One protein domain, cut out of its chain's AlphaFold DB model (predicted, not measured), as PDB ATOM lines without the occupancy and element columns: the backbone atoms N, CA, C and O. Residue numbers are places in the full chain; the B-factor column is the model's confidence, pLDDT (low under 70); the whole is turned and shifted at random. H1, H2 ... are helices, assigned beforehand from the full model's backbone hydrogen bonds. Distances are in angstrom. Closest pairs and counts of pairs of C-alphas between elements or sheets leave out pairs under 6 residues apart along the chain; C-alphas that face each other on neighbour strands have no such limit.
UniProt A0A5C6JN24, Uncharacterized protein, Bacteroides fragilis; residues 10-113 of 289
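This is residues 10 to 113 of the 289 residues of an uncharacterized protein of Bacteroides fragilis (UniProt A0A5C6JN24). This is a long rod of helices, with the long helix H4 making one end of it and H2 the other: H1 crosses H4 as an X, and H2 carries the rod on beyond the first residues of H4, with the short H3 packed across H2. Residues 96 to 113, mostly H4, and residues 10 to 15 of H1 stick out. The printed part has 104 residues with four named helices, H1, H2, H3 and H4 in that order, and no named strand, an all helix domain. It is extended, with a radius of gyration of the C-alphas of 22.0 A and spans of 79 by 25 by 18 A.

H1, residues 10 to 32, touches H2, residues 38 to 57, only at the corner by their tight link, and only just, with 3 pairs of C-alphas within 8 A; the closest are those of Ile 32 and Pro 38, 6.2 A apart. Residues 46 to 50 of H2 touch H3, residues 63 to 72, at a steep tilt of 55 degrees, opposite ways; the closest C-alphas are those of Tyr 46 and Phe 70, 6.0 A apart. H4, residues 76 to 111, touches H1 at a steep tilt of 47 degrees, opposite ways, with the C-alphas of Ala 24 and Arg 88 closest at 4.9 A. Residues 38 to 42 of H2 touch residues 76 to 83 of H4 at a shallow tilt of 31 degrees, opposite ways; the closest C-alphas, of Pro 38 and Ile 79, are 6.7 A apart. H3 is apart from H1 and from H4. In H1, H2, H3 and H4 every O i to N i+4 pair is within hydrogen-bond range.

H1 begins at C-alpha 10, (1.213, -21.234, -39.161), and is 33.1 A long. H2 measures 28.7 A and H3 14.2 A from first to last C-alpha. H4 runs 52.1 A from C-alpha 76 to C-alpha 111, at (14.468, -8.677, -60.189).

The C-alphas farthest apart, of Leu 58 and Ile 113, are 79.4 A apart. The printed part has no cut, and its three links are tight. Mean pLDDT of the printed part is 84.1; residues 10 to 18, 35 to 36 and 74 are under 70.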
ATOM      1  N   GLU A  10       0.863 -20.674 -40.470       54.12
ATOM      2  CA  GLU A  10       1.213 -21.234 -39.161       54.12
ATOM      3  C   GLU A  10       1.217 -22.768 -39.170       54.12
ATOM      4  O   GLU A  10       2.194 -23.378 -38.741       54.12
ATOM      5  N   GLU A  11       0.207 -23.416 -39.760       57.31
ATOM      6  CA  GLU A  11       0.156 -24.881 -39.896       57.31
ATOM      7  C   GLU A  11       1.328 -25.440 -40.711       57.31
ATOM      8  O   GLU A  11       1.853 -26.519 -40.429       57.31
ATOM      9  N   LEU A  12       1.775 -24.698 -41.724       55.28
ATOM     10  CA  LEU A  12       2.890 -25.101 -42.583       55.28
ATOM     11  C   LEU A  12       4.249 -24.903 -41.901       55.28
ATOM     12  O   LEU A  12       5.176 -25.676 -42.154       55.28
ATOM     13  N   LEU A  13       4.367 -23.905 -41.024       57.59
ATOM     14  CA  LEU A  13       5.507 -23.772 -40.117       57.59
ATOM     15  C   LEU A  13       5.551 -24.907 -39.108       57.59
ATOM     16  O   LEU A  13       6.609 -25.498 -38.903       57.59
ATOM     17  N   ASP A  14       4.409 -25.235 -38.519       57.84
ATOM     18  CA  ASP A  14       4.273 -26.334 -37.575       57.84
ATOM     19  C   ASP A  14       4.606 -27.676 -38.232       57.84
ATOM     20  O   ASP A  14       5.329 -28.490 -37.656       57.84
ATOM     21  N   ALA A  15       4.189 -27.883 -39.484       60.94
ATOM     22  CA  ALA A  15       4.604 -29.028 -40.286       60.94
ATOM     23  C   ALA A  15       6.127 -29.039 -40.519       60.94
ATOM     24  O   ALA A  15       6.775 -30.066 -40.308       60.94
ATOM     25  N   GLY A  16       6.725 -27.896 -40.875       66.31
ATOM     26  CA  GLY A  16       8.179 -27.741 -40.995       66.31
ATOM     27  C   GLY A  16       8.912 -28.096 -39.696       66.31
ATOM     28  O   GLY A  16       9.814 -28.933 -39.703       66.31
ATOM     29  N   ARG A  17       8.465 -27.561 -38.557       65.50
ATOM     30  CA  ARG A  17       9.033 -27.816 -37.223       65.50
ATOM     31  C   ARG A  17       8.913 -29.279 -36.815       65.50
ATOM     32  O   ARG A  17       9.916 -29.886 -36.453       65.50
ATOM     33  N   ARG A  18       7.733 -29.884 -36.978       66.75
ATOM     34  CA  ARG A  18       7.509 -31.312 -36.696       66.75
ATOM     35  C   ARG A  18       8.410 -32.202 -37.550       66.75
ATOM     36  O   ARG A  18       8.915 -33.213 -37.065       66.75
ATOM     37  N   THR A  19       8.676 -31.824 -38.805       78.69
ATOM     38  CA  THR A  19       9.628 -32.572 -39.644       78.69
ATOM     39  C   THR A  19      11.072 -32.425 -39.164       78.69
ATOM     40  O   THR A  19      11.817 -33.404 -39.207       78.69
ATOM     41  N   ILE A  20      11.471 -31.247 -38.677       81.75
ATOM     42  CA  ILE A  20      12.818 -31.004 -38.145       81.75
ATOM     43  C   ILE A  20      13.016 -31.733 -36.818       81.75
ATOM     44  O   ILE A  20      14.034 -32.401 -36.656       81.75
ATOM     45  N   ASP A  21      12.030 -31.706 -35.922       80.00
ATOM     46  CA  ASP A  21      12.067 -32.436 -34.653       80.00
ATOM     47  C   ASP A  21      12.157 -33.949 -34.886       80.00
ATOM     48  O   ASP A  21      12.999 -34.629 -34.295       80.00
ATOM     49  N   ARG A  22      11.371 -34.484 -35.831       84.75
ATOM     50  CA  ARG A  22      11.456 -35.895 -36.233       84.75
ATOM     51  C   ARG A  22      12.832 -36.242 -36.810       84.75
ATOM     52  O   ARG A  22      13.391 -37.281 -36.459       84.75
ATOM     53  N   LYS A  23      13.396 -35.384 -37.665       86.19
ATOM     54  CA  LYS A  23      14.743 -35.573 -38.233       86.19
ATOM     55  C   LYS A  23      15.831 -35.488 -37.164       86.19
ATOM     56  O   LYS A  23      16.766 -36.284 -37.195       86.19
ATOM     57  N   ALA A  24      15.709 -34.572 -36.208       86.44
ATOM     58  CA  ALA A  24      16.634 -34.434 -35.089       86.44
ATOM     59  C   ALA A  24      16.598 -35.671 -34.186       86.44
ATOM     60  O   ALA A  24      17.651 -36.176 -33.793       86.44
ATOM     61  N   LEU A  25      15.407 -36.217 -33.925       86.25
ATOM     62  CA  LEU A  25      15.244 -37.457 -33.173       86.25
ATOM     63  C   LEU A  25      15.882 -38.642 -33.908       86.25
ATOM     64  O   LEU A  25      16.694 -39.355 -33.327       86.25
ATOM     65  N   GLN A  26      15.582 -38.813 -35.200       86.38
ATOM     66  CA  GLN A  26      16.188 -39.862 -36.029       86.38
ATOM     67  C   GLN A  26      17.714 -39.760 -36.063       86.38
ATOM     68  O   GLN A  26      18.402 -40.769 -35.937       86.38
ATOM     69  N   LYS A  27      18.246 -38.542 -36.198       86.00
ATOM     70  CA  LYS A  27      19.688 -38.296 -36.180       86.00
ATOM     71  C   LYS A  27      20.298 -38.634 -34.822       86.00
ATOM     72  O   LYS A  27      21.301 -39.329 -34.782       86.00
ATOM     73  N   THR A  28      19.641 -38.258 -33.728       84.75
ATOM     74  CA  THR A  28      20.080 -38.596 -32.366       84.75
ATOM     75  C   THR A  28      20.111 -40.108 -32.148       84.75
ATOM     76  O   THR A  28      21.081 -40.618 -31.598       84.75
ATOM     77  N   ILE A  29      19.101 -40.837 -32.635       84.31
ATOM     78  CA  ILE A  29      19.075 -42.307 -32.590       84.31
ATOM     79  C   ILE A  29      20.207 -42.890 -33.442       84.31
ATOM     80  O   ILE A  29      20.914 -43.786 -32.993       84.31
ATOM     81  N   LYS A  30      20.429 -42.368 -34.652       85.12
ATOM     82  CA  LYS A  30      21.523 -42.810 -35.526       85.12
ATOM     83  C   LYS A  30      22.899 -42.556 -34.900       85.12
ATOM     84  O   LYS A  30      23.790 -43.398 -35.023       85.12
ATOM     85  N   ASP A  31      23.070 -41.431 -34.214       84.56
ATOM     86  CA  ASP A  31      24.328 -41.051 -33.574       84.56
ATOM     87  C   ASP A  31      24.708 -42.009 -32.436       84.56
ATOM     88  O   ASP A  31      25.895 -42.248 -32.233       84.56
ATOM     89  N   ILE A  32      23.732 -42.640 -31.765       82.88
ATOM     90  CA  ILE A  32      23.972 -43.707 -30.771       82.88
ATOM     91  C   ILE A  32      24.737 -44.889 -31.383       82.88
ATOM     92  O   ILE A  32      25.569 -45.496 -30.716       82.88
ATOM     93  N   PHE A  33      24.495 -45.206 -32.655       79.50
ATOM     94  CA  PHE A  33      25.132 -46.329 -33.351       79.50
ATOM     95  C   PHE A  33      26.300 -45.904 -34.251       79.50
ATOM     96  O   PHE A  33      26.870 -46.732 -34.956       79.50
ATOM     97  N   SER A  34      26.660 -44.619 -34.248       76.25
ATOM     98  CA  SER A  34      27.699 -44.058 -35.118       76.25
ATOM     99  C   SER A  34      28.992 -43.763 -34.348       76.25
ATOM    100  O   SER A  34      29.058 -43.883 -33.130       76.25
ATOM    101  N   TYR A  35      30.043 -43.323 -35.046       61.44
ATOM    102  CA  TYR A  35      31.333 -42.964 -34.430       61.44
ATOM    103  C   TYR A  35      31.222 -41.867 -33.349       61.44
ATOM    104  O   TYR A  35      31.992 -41.845 -32.395       61.44
ATOM    105  N   ARG A  36      30.212 -40.992 -33.450       65.62
ATOM    106  CA  ARG A  36      29.916 -39.904 -32.502       65.62
ATOM    107  C   ARG A  36      29.170 -40.358 -31.233       65.62
ATOM    108  O   ARG A  36      28.602 -39.513 -30.550       65.62
ATOM    109  N   ASN A  37      29.149 -41.664 -30.942       79.62
ATOM    110  CA  ASN A  37      28.300 -42.307 -29.937       79.62
ATOM    111  C   ASN A  37      28.350 -41.616 -28.553       79.62
ATOM    112  O   ASN A  37      29.303 -41.828 -27.793       79.62
ATOM    113  N   PRO A  38      27.298 -40.865 -28.170       76.81
ATOM    114  CA  PRO A  38      27.241 -40.202 -26.869       76.81
ATOM    115  C   PRO A  38      27.192 -41.196 -25.697       76.81
ATOM    116  O   PRO A  38      27.696 -40.912 -24.612       76.81
ATOM    117  N   LEU A  39      26.622 -42.389 -25.906       80.56
ATOM    118  CA  LEU A  39      26.582 -43.444 -24.890       80.56
ATOM    119  C   LEU A  39      27.956 -44.077 -24.681       80.56
ATOM    120  O   LEU A  39      28.276 -44.502 -23.574       80.56
ATOM    121  N   ARG A  40      28.794 -44.114 -25.721       82.44
ATOM    122  CA  ARG A  40      30.179 -44.568 -25.595       82.44
ATOM    123  C   ARG A  40      30.991 -43.605 -24.735       82.44
ATOM    124  O   ARG A  40      31.656 -44.067 -23.816       82.44
ATOM    125  N   GLN A  41      30.871 -42.296 -24.962       79.56
ATOM    126  CA  GLN A  41      31.520 -41.281 -24.118       79.56
ATOM    127  C   GLN A  41      31.058 -41.368 -22.657       79.56
ATOM    128  O   GLN A  41      31.866 -41.274 -21.730       79.56
ATOM    129  N   PHE A  42      29.764 -41.618 -22.443       85.94
ATOM    130  CA  PHE A  42      29.225 -41.888 -21.114       85.94
ATOM    131  C   PHE A  42      29.853 -43.137 -20.481       85.94
ATOM    132  O   PHE A  42      30.324 -43.084 -19.347       85.94
ATOM    133  N   MET A  43      29.910 -44.252 -21.215       86.50
ATOM    134  CA  MET A  43      30.506 -45.498 -20.724       86.50
ATOM    135  C   MET A  43      32.004 -45.356 -20.444       86.50
ATOM    136  O   MET A  43      32.492 -45.920 -19.467       86.50
ATOM    137  N   GLU A  44      32.739 -44.597 -21.254       86.88
ATOM    138  CA  GLU A  44      34.153 -44.283 -21.024       86.88
ATOM    139  C   GLU A  44      34.331 -43.438 -19.752       86.88
ATOM    140  O   GLU A  44      35.149 -43.787 -18.899       86.88
ATOM    141  N   SER A  45      33.489 -42.421 -19.550       85.31
ATOM    142  CA  SER A  45      33.468 -41.612 -18.320       85.31
ATOM    143  C   SER A  45      33.105 -42.444 -17.086       85.31
ATOM    144  O   SER A  45      33.721 -42.314 -16.028       85.31
ATOM    145  N   TYR A  46      32.147 -43.363 -17.220       88.62
ATOM    146  CA  TYR A  46      31.741 -44.269 -16.148       88.62
ATOM    147  C   TYR A  46      32.879 -45.218 -15.775       88.62
ATOM    148  O   TYR A  46      33.215 -45.363 -14.598       88.62
ATOM    149  N   ARG A  47      33.519 -45.831 -16.778       89.00
ATOM    150  CA  ARG A  47      34.692 -46.691 -16.581       89.00
ATOM    151  C   ARG A  47      35.817 -45.925 -15.899       89.00
ATOM    152  O   ARG A  47      36.410 -46.453 -14.962       89.00
ATOM    153  N   PHE A  48      36.068 -44.686 -16.311       90.56
ATOM    154  CA  PHE A  48      37.049 -43.823 -15.667       90.56
ATOM    155  C   PHE A  48      36.699 -43.556 -14.196       90.56
ATOM    156  O   PHE A  48      37.550 -43.738 -13.329       90.56
ATOM    157  N   ASN A  49      35.442 -43.231 -13.878       89.44
ATOM    158  CA  ASN A  49      34.988 -43.022 -12.498       89.44
ATOM    159  C   ASN A  49      35.122 -44.285 -11.631       89.44
ATOM    160  O   ASN A  49      35.495 -44.203 -10.459       89.44
ATOM    161  N   VAL A  50      34.869 -45.461 -12.208       91.44
ATOM    162  CA  VAL A  50      35.078 -46.760 -11.553       91.44
ATOM    163  C   VAL A  50      36.559 -47.013 -11.273       91.44
ATOM    164  O   VAL A  50      36.898 -47.393 -10.150       91.44
ATOM    165  N   ILE A  51      37.439 -46.779 -12.252       90.88
ATOM    166  CA  ILE A  51      38.892 -46.932 -12.095       90.88
ATOM    167  C   ILE A  51      39.414 -45.951 -11.044       90.88
ATOM    168  O   ILE A  51      40.098 -46.366 -10.113       90.88
ATOM    169  N   ARG A  52      39.022 -44.674 -11.135       91.69
ATOM    170  CA  ARG A  52      39.401 -43.623 -10.186       91.69
ATOM    171  C   ARG A  52      39.002 -43.986  -8.759       91.69
ATOM    172  O   ARG A  52      39.825 -43.881  -7.859       91.69
ATOM    173  N   TRP A  53      37.769 -44.452  -8.544       93.44
ATOM    174  CA  TRP A  53      37.322 -44.881  -7.216       93.44
ATOM    175  C   TRP A  53      38.080 -46.116  -6.717       93.44
ATOM    176  O   TRP A  53      38.429 -46.199  -5.541       93.44
ATOM    177  N   SER A  54      38.339 -47.084  -7.598       91.44
ATOM    178  CA  SER A  54      39.067 -48.298  -7.227       91.44
ATOM    179  C   SER A  54      40.512 -47.989  -6.835       91.44
ATOM    180  O   SER A  54      40.981 -48.528  -5.837       91.44
ATOM    181  N   ALA A  55      41.173 -47.079  -7.557       92.00
ATOM    182  CA  ALA A  55      42.527 -46.625  -7.260       92.00
ATOM    183  C   ALA A  55      42.610 -45.894  -5.911       92.00
ATOM    184  O   ALA A  55      43.530 -46.151  -5.142       92.00
ATOM    185  N   THR A  56      41.632 -45.043  -5.575       91.31
ATOM    186  CA  THR A  56      41.632 -44.329  -4.285       91.31
ATOM    187  C   THR A  56      41.299 -45.210  -3.085       91.31
ATOM    188  O   THR A  56      41.690 -44.882  -1.972       91.31
ATOM    189  N   ASN A  57      40.577 -46.317  -3.282       90.69
ATOM    190  CA  ASN A  57      40.152 -47.207  -2.196       90.69
ATOM    191  C   ASN A  57      40.928 -48.536  -2.157       90.69
ATOM    192  O   ASN A  57      40.604 -49.384  -1.328       90.69
ATOM    193  N   LEU A  58      41.881 -48.741  -3.079       90.81
ATOM    194  CA  LEU A  58      42.694 -49.958  -3.252       90.81
ATOM    195  C   LEU A  58      41.880 -51.271  -3.261       90.81
ATOM    196  O   LEU A  58      42.386 -52.347  -2.953       90.81
ATOM    197  N   ARG A  59      40.594 -51.198  -3.627       89.12
ATOM    198  CA  ARG A  59      39.666 -52.337  -3.676       89.12
ATOM    199  C   ARG A  59      38.693 -52.211  -4.836       89.12
ATOM    200  O   ARG A  59      38.446 -51.118  -5.352       89.12
ATOM    201  N   LYS A  60      38.085 -53.332  -5.230       88.94
ATOM    202  CA  LYS A  60      37.043 -53.343  -6.266       88.94
ATOM    203  C   LYS A  60      35.726 -52.775  -5.707       88.94
ATOM    204  O   LYS A  60      35.343 -53.126  -4.590       88.94
ATOM    205  N   PRO A  61      35.009 -51.919  -6.459       90.31
ATOM    206  CA  PRO A  61      33.717 -51.402  -6.020       90.31
ATOM    207  C   PRO A  61      32.664 -52.507  -5.976       90.31
ATOM    208  O   PRO A  61      32.568 -53.312  -6.908       90.31
ATOM    209  N   SER A  62      31.848 -52.490  -4.919       91.94
ATOM    210  CA  SER A  62      30.655 -53.332  -4.794       91.94
ATOM    211  C   SER A  62      29.624 -52.997  -5.876       91.94
ATOM    212  O   SER A  62      29.666 -51.922  -6.479       91.94
ATOM    213  N   LEU A  63      28.665 -53.898  -6.105       89.56
ATOM    214  CA  LEU A  63      27.584 -53.687  -7.077       89.56
ATOM    215  C   LEU A  63      26.791 -52.402  -6.786       89.56
ATOM    216  O   LEU A  63      26.582 -51.592  -7.687       89.56
ATOM    217  N   TRP A  64      26.472 -52.147  -5.515       87.94
ATOM    218  CA  TRP A  64      25.830 -50.901  -5.085       87.94
ATOM    219  C   TRP A  64      26.685 -49.667  -5.364       87.94
ATOM    220  O   TRP A  64      26.177 -48.647  -5.830       87.94
ATOM    221  N   LYS A  65      28.003 -49.753  -5.150       90.50
ATOM    222  CA  LYS A  65      28.891 -48.627  -5.445       90.50
ATOM    223  C   LYS A  65      29.025 -48.380  -6.946       90.50
ATOM    224  O   LYS A  65      29.064 -47.226  -7.361       90.50
ATOM    225  N   ARG A  66      29.045 -49.438  -7.761       89.50
ATOM    226  CA  ARG A  66      29.021 -49.346  -9.229       89.50
ATOM    227  C   ARG A  66      27.749 -48.681  -9.738       89.50
ATOM    228  O   ARG A  66      27.857 -47.845 -10.629       89.50
ATOM    229  N   ALA A  67      26.592 -49.008  -9.164       86.25
ATOM    230  CA  ALA A  67      25.332 -48.340  -9.482       86.25
ATOM    231  C   ALA A  67      25.386 -46.853  -9.095       86.25
ATOM    232  O   ALA A  67      25.114 -45.993  -9.925       86.25
ATOM    233  N   GLY A  68      25.851 -46.525  -7.884       87.25
ATOM    234  CA  GLY A  68      26.019 -45.130  -7.460       87.25
ATOM    235  C   GLY A  68      26.972 -44.326  -8.360       87.25
ATOM    236  O   GLY A  68      26.680 -43.188  -8.713       87.25
ATOM    237  N   LEU A  69      28.088 -44.921  -8.796       88.00
ATOM    238  CA  LEU A  69      29.021 -44.284  -9.735       88.00
ATOM    239  C   LEU A  69      28.408 -44.086 -11.127       88.00
ATOM    240  O   LEU A  69      28.695 -43.084 -11.776       88.00
ATOM    241  N   PHE A  70      27.550 -45.003 -11.573       86.25
ATOM    242  CA  PHE A  70      26.832 -44.887 -12.840       86.25
ATOM    243  C   PHE A  70      25.896 -43.676 -12.832       86.25
ATOM    244  O   PHE A  70      25.971 -42.841 -13.729       86.25
ATOM    245  N   PHE A  71      25.094 -43.516 -11.773       82.19
ATOM    246  CA  PHE A  71      24.203 -42.361 -11.626       82.19
ATOM    247  C   PHE A  71      24.962 -41.041 -11.403       82.19
ATOM    248  O   PHE A  71      24.535 -40.005 -11.906       82.19
ATOM    249  N   ASN A  72      26.130 -41.076 -10.750       79.62
ATOM    250  CA  ASN A  72      26.985 -39.896 -10.568       79.62
ATOM    251  C   ASN A  72      27.749 -39.463 -11.832       79.62
ATOM    252  O   ASN A  72      28.253 -38.347 -11.874       79.62
ATOM    253  N   THR A  73      27.852 -40.311 -12.861       74.69
ATOM    254  CA  THR A  73      28.560 -39.981 -14.118       74.69
ATOM    255  C   THR A  73      27.739 -39.034 -15.019       74.69
ATOM    256  O   THR A  73      28.230 -38.551 -16.035       74.69
ATOM    257  N   GLY A  74      26.505 -38.705 -14.620       68.62
ATOM    258  CA  GLY A  74      25.555 -37.911 -15.396       68.62
ATOM    259  C   GLY A  74      24.550 -38.814 -16.111       68.62
ATOM    260  O   GLY A  74      24.891 -39.877 -16.609       68.62
ATOM    261  N   GLY A  75      23.272 -38.441 -16.131       78.88
ATOM    262  CA  GLY A  75      22.238 -39.321 -16.676       78.88
ATOM    263  C   GLY A  75      22.350 -39.495 -18.195       78.88
ATOM    264  O   GLY A  75      22.357 -38.504 -18.925       78.88
ATOM    265  N   ILE A  76      22.300 -40.743 -18.679       77.69
ATOM    266  CA  ILE A  76      22.084 -41.076 -20.102       77.69
ATOM    267  C   ILE A  76      20.947 -40.238 -20.730       77.69
ATOM    268  O   ILE A  76      21.147 -39.704 -21.825       77.69
ATOM    269  N   PRO A  77      19.793 -40.028 -20.055       79.94
ATOM    270  CA  PRO A  77      18.738 -39.163 -20.587       79.94
ATOM    271  C   PRO A  77      19.194 -37.719 -20.833       79.94
ATOM    272  O   PRO A  77      18.765 -37.100 -21.804       79.94
ATOM    273  N   GLY A  78      20.079 -37.181 -19.987       81.38
ATOM    274  CA  GLY A  78      20.624 -35.830 -20.132       81.38
ATOM    275  C   GLY A  78      21.515 -35.695 -21.365       81.38
ATOM    276  O   GLY A  78      21.365 -34.741 -22.123       81.38
ATOM    277  N   ILE A  79      22.371 -36.687 -21.619       82.62
ATOM    278  CA  ILE A  79      23.277 -36.697 -22.777       82.62
ATOM    279  C   ILE A  79      22.487 -36.851 -24.083       82.62
ATOM    280  O   ILE A  79      22.746 -36.142 -25.054       82.62
ATOM    281  N   LEU A  80      21.480 -37.731 -24.110       82.69
ATOM    282  CA  LEU A  80      20.603 -37.883 -25.274       82.69
ATOM    283  C   LEU A  80      19.772 -36.624 -25.532       82.69
ATOM    284  O   LEU A  80      19.618 -36.219 -26.683       82.69
ATOM    285  N   ARG A  81      19.270 -35.981 -24.471       85.88
ATOM    286  CA  ARG A  81      18.552 -34.708 -24.575       85.88
ATOM    287  C   ARG A  81      19.443 -33.610 -25.140       85.88
ATOM    288  O   ARG A  81      18.977 -32.833 -25.968       85.88
ATOM    289  N   GLU A  82      20.697 -33.541 -24.708       86.12
ATOM    290  CA  GLU A  82      21.639 -32.537 -25.197       86.12
ATOM    291  C   GLU A  82      22.038 -32.796 -26.653       86.12
ATOM    292  O   GLU A  82      21.954 -31.889 -27.477       86.12
ATOM    293  N   ASN A  83      22.333 -34.047 -27.016       85.94
ATOM    294  CA  ASN A  83      22.596 -34.409 -28.409       85.94
ATOM    295  C   ASN A  83      21.379 -34.117 -29.311       85.94
ATOM    296  O   ASN A  83      21.519 -33.571 -30.403       85.94
ATOM    297  N   PHE A  84      20.160 -34.388 -28.832       87.06
ATOM    298  CA  PHE A  84      18.938 -33.995 -29.534       87.06
ATOM    299  C   PHE A  84      18.832 -32.480 -29.709       87.06
ATOM    300  O   PHE A  84      18.545 -32.019 -30.811       87.06
ATOM    301  N   ARG A  85      19.080 -31.696 -28.654       87.94
ATOM    302  CA  ARG A  85      19.054 -30.228 -28.722       87.94
ATOM    303  C   ARG A  85      20.058 -29.689 -29.736       87.94
ATOM    304  O   ARG A  85      19.681 -28.837 -30.535       87.94
ATOM    305  N   GLN A  86      21.279 -30.216 -29.746       87.12
ATOM    306  CA  GLN A  86      22.320 -29.839 -30.705       87.12
ATOM    307  C   GLN A  86      21.927 -30.217 -32.135       87.12
ATOM    308  O   GLN A  86      21.924 -29.370 -33.025       87.12
ATOM    309  N   ASN A  87      21.494 -31.461 -32.355       87.38
ATOM    310  CA  ASN A  87      21.034 -31.922 -33.664       87.38
ATOM    311  C   ASN A  87      19.842 -31.116 -34.183       87.38
ATOM    312  O   ASN A  87      19.768 -30.813 -35.374       87.38
ATOM    313  N   ARG A  88      18.918 -30.760 -33.291       87.56
ATOM    314  CA  ARG A  88      17.777 -29.904 -33.599       87.56
ATOM    315  C   ARG A  88      18.235 -28.501 -33.978       87.56
ATOM    316  O   ARG A  88      17.811 -28.019 -35.020       87.56
ATOM    317  N   ALA A  89      19.102 -27.871 -33.186       86.12
ATOM    318  CA  ALA A  89      19.633 -26.539 -33.474       86.12
ATOM    319  C   ALA A  89      20.367 -26.498 -34.824       86.12
ATOM    320  O   ALA A  89      20.092 -25.629 -35.647       86.12
ATOM    321  N   ASP A  90      21.212 -27.492 -35.105       87.81
ATOM    322  CA  ASP A  90      21.925 -27.618 -36.378       87.81
ATOM    323  C   ASP A  90      20.976 -27.748 -37.576       87.81
ATOM    324  O   ASP A  90      21.185 -27.127 -38.621       87.81
ATOM    325  N   LEU A  91      19.958 -28.605 -37.461       85.50
ATOM    326  CA  LEU A  91      18.995 -28.839 -38.536       85.50
ATOM    327  C   LEU A  91      18.081 -27.634 -38.750       85.50
ATOM    328  O   LEU A  91      17.806 -27.303 -39.904       85.50
ATOM    329  N   LEU A  92      17.662 -26.970 -37.670       84.69
ATOM    330  CA  LEU A  92      16.928 -25.709 -37.731       84.69
ATOM    331  C   LEU A  92      17.755 -24.649 -38.456       84.69
ATOM    332  O   LEU A  92      17.311 -24.150 -39.482       84.69
ATOM    333  N   ALA A  93      18.997 -24.412 -38.032       84.69
ATOM    334  CA  ALA A  93      19.861 -23.402 -38.639       84.69
ATOM    335  C   ALA A  93      20.146 -23.671 -40.128       84.69
ATOM    336  O   ALA A  93      20.282 -22.742 -40.925       84.69
ATOM    337  N   ARG A  94      20.271 -24.944 -40.535       86.06
ATOM    338  CA  ARG A  94      20.408 -25.311 -41.957       86.06
ATOM    339  C   ARG A  94      19.127 -25.050 -42.737       86.06
ATOM    340  O   ARG A  94      19.202 -24.585 -43.870       86.06
ATOM    341  N   TRP A  95      17.978 -25.379 -42.155       85.31
ATOM    342  CA  TRP A  95      16.684 -25.134 -42.774       85.31
ATOM    343  C   TRP A  95      16.415 -23.631 -42.926       85.31
ATOM    344  O   TRP A  95      16.095 -23.205 -44.028       85.31
ATOM    345  N   GLU A  96      16.650 -22.833 -41.882       85.75
ATOM    346  CA  GLU A  96      16.515 -21.368 -41.891       85.75
ATOM    347  C   GLU A  96      17.362 -20.740 -43.001       85.75
ATOM    348  O   GLU A  96      16.840 -20.032 -43.861       85.75
ATOM    349  N   ARG A  97      18.659 -21.081 -43.056       86.94
ATOM    350  CA  ARG A  97      19.555 -20.639 -44.138       86.94
ATOM    351  C   ARG A  97      19.076 -21.091 -45.514       86.94
ATOM    352  O   ARG A  97      19.226 -20.353 -46.483       86.94
ATOM    353  N   GLY A  98      18.501 -22.288 -45.607       87.44
ATOM    354  CA  GLY A  98      17.916 -22.806 -46.838       87.44
ATOM    355  C   GLY A  98      16.730 -21.972 -47.319       87.44
ATOM    356  O   GLY A  98      16.687 -21.618 -48.493       87.44
ATOM    357  N   VAL A  99      15.805 -21.625 -46.418       87.31
ATOM    358  CA  VAL A  99      14.619 -20.811 -46.735       87.31
ATOM    359  C   VAL A  99      15.016 -19.383 -47.099       87.31
ATOM    360  O   VAL A  99      14.584 -18.892 -48.136       87.31
ATOM    361  N   ILE A 100      15.882 -18.738 -46.313       89.50
ATOM    362  CA  ILE A 100      16.365 -17.375 -46.596       89.50
ATOM    363  C   ILE A 100      17.126 -17.342 -47.926       89.50
ATOM    364  O   ILE A 100      16.870 -16.500 -48.782       89.50
ATOM    365  N   GLY A 101      18.013 -18.313 -48.155       92.06
ATOM    366  CA  GLY A 101      18.736 -18.425 -49.417       92.06
ATOM    367  C   GLY A 101      17.819 -18.691 -50.615       92.06
ATOM    368  O   GLY A 101      18.152 -18.310 -51.733       92.06
ATOM    369  N   ASP A 102      16.685 -19.361 -50.418       92.81
ATOM    370  CA  ASP A 102      15.663 -19.563 -51.449       92.81
ATOM    371  C   ASP A 102      14.848 -18.288 -51.723       92.81
ATOM    372  O   ASP A 102      14.618 -17.958 -52.886       92.81
ATOM    373  N   ILE A 103      14.495 -17.525 -50.679       93.31
ATOM    374  CA  ILE A 103      13.875 -16.194 -50.801       93.31
ATOM    375  C   ILE A 103      14.785 -15.272 -51.617       93.31
ATOM    376  O   ILE A 103      14.355 -14.754 -52.643       93.31
ATOM    377  N   ASN A 104      16.057 -15.144 -51.231       94.56
ATOM    378  CA  ASN A 104      16.994 -14.227 -51.886       94.56
ATOM    379  C   ASN A 104      17.254 -14.611 -53.342       94.56
ATOM    380  O   ASN A 104      17.205 -13.758 -54.223       94.56
ATOM    381  N   ARG A 105      17.451 -15.904 -53.634       95.56
ATOM    382  CA  ARG A 105      17.585 -16.375 -55.023       95.56
ATOM    383  C   ARG A 105      16.323 -16.124 -55.842       95.56
ATOM    384  O   ARG A 105      16.427 -15.773 -57.014       95.56
ATOM    385  N   SER A 106      15.148 -16.295 -55.241       95.06
ATOM    386  CA  SER A 106      13.878 -16.030 -55.918       95.06
ATOM    387  C   SER A 106      13.693 -14.540 -56.200       95.06
ATOM    388  O   SER A 106      13.296 -14.195 -57.307       95.06
ATOM    389  N   LEU A 107      14.036 -13.663 -55.252       95.44
ATOM    390  CA  LEU A 107      13.995 -12.212 -55.441       95.44
ATOM    391  C   LEU A 107      14.973 -11.761 -56.529       95.44
ATOM    392  O   LEU A 107      14.537 -11.094 -57.452       95.44
ATOM    393  N   ILE A 108      16.233 -12.209 -56.503       95.81
ATOM    394  CA  ILE A 108      17.216 -11.912 -57.565       95.81
ATOM    395  C   ILE A 108      16.694 -12.371 -58.930       95.81
ATOM    396  O   ILE A 108      16.751 -11.644 -59.918       95.81
ATOM    397  N   ARG A 109      16.136 -13.587 -58.995       95.31
ATOM    398  CA  ARG A 109      15.556 -14.100 -60.237       95.31
ATOM    399  C   ARG A 109      14.425 -13.198 -60.721       95.31
ATOM    400  O   ARG A 109      14.422 -12.867 -61.898       95.31
ATOM    401  N   LEU A 110      13.496 -12.804 -59.852       95.19
ATOM    402  CA  LEU A 110      12.392 -11.908 -60.209       95.19
ATOM    403  C   LEU A 110      12.880 -10.519 -60.628       95.19
ATOM    404  O   LEU A 110      12.395  -9.987 -61.623       95.19
ATOM    405  N   GLY A 111      13.857  -9.970 -59.912       95.06
ATOM    406  CA  GLY A 111      14.468  -8.677 -60.189       95.06
ATOM    407  C   GLY A 111      15.141  -8.603 -61.558       95.06
ATOM    408  O   GLY A 111      15.150  -7.539 -62.171       95.06
ATOM    409  N   SER A 112      15.597  -9.748 -62.081       95.00
ATOM    410  CA  SER A 112      16.195  -9.893 -63.414       95.00
ATOM    411  C   SER A 112      15.203 -10.156 -64.559       95.00
ATOM    412  O   SER A 112      15.625 -10.319 -65.702       95.00
ATOM    413  N   ILE A 113      13.894 -10.248 -64.287       95.25
ATOM    414  CA  ILE A 113      12.888 -10.508 -65.327       95.25
ATOM    415  C   ILE A 113      12.502  -9.193 -66.018       95.25
ATOM    416  O   ILE A 113      11.997  -8.289 -65.348       95.25
TER     417      ILE A 113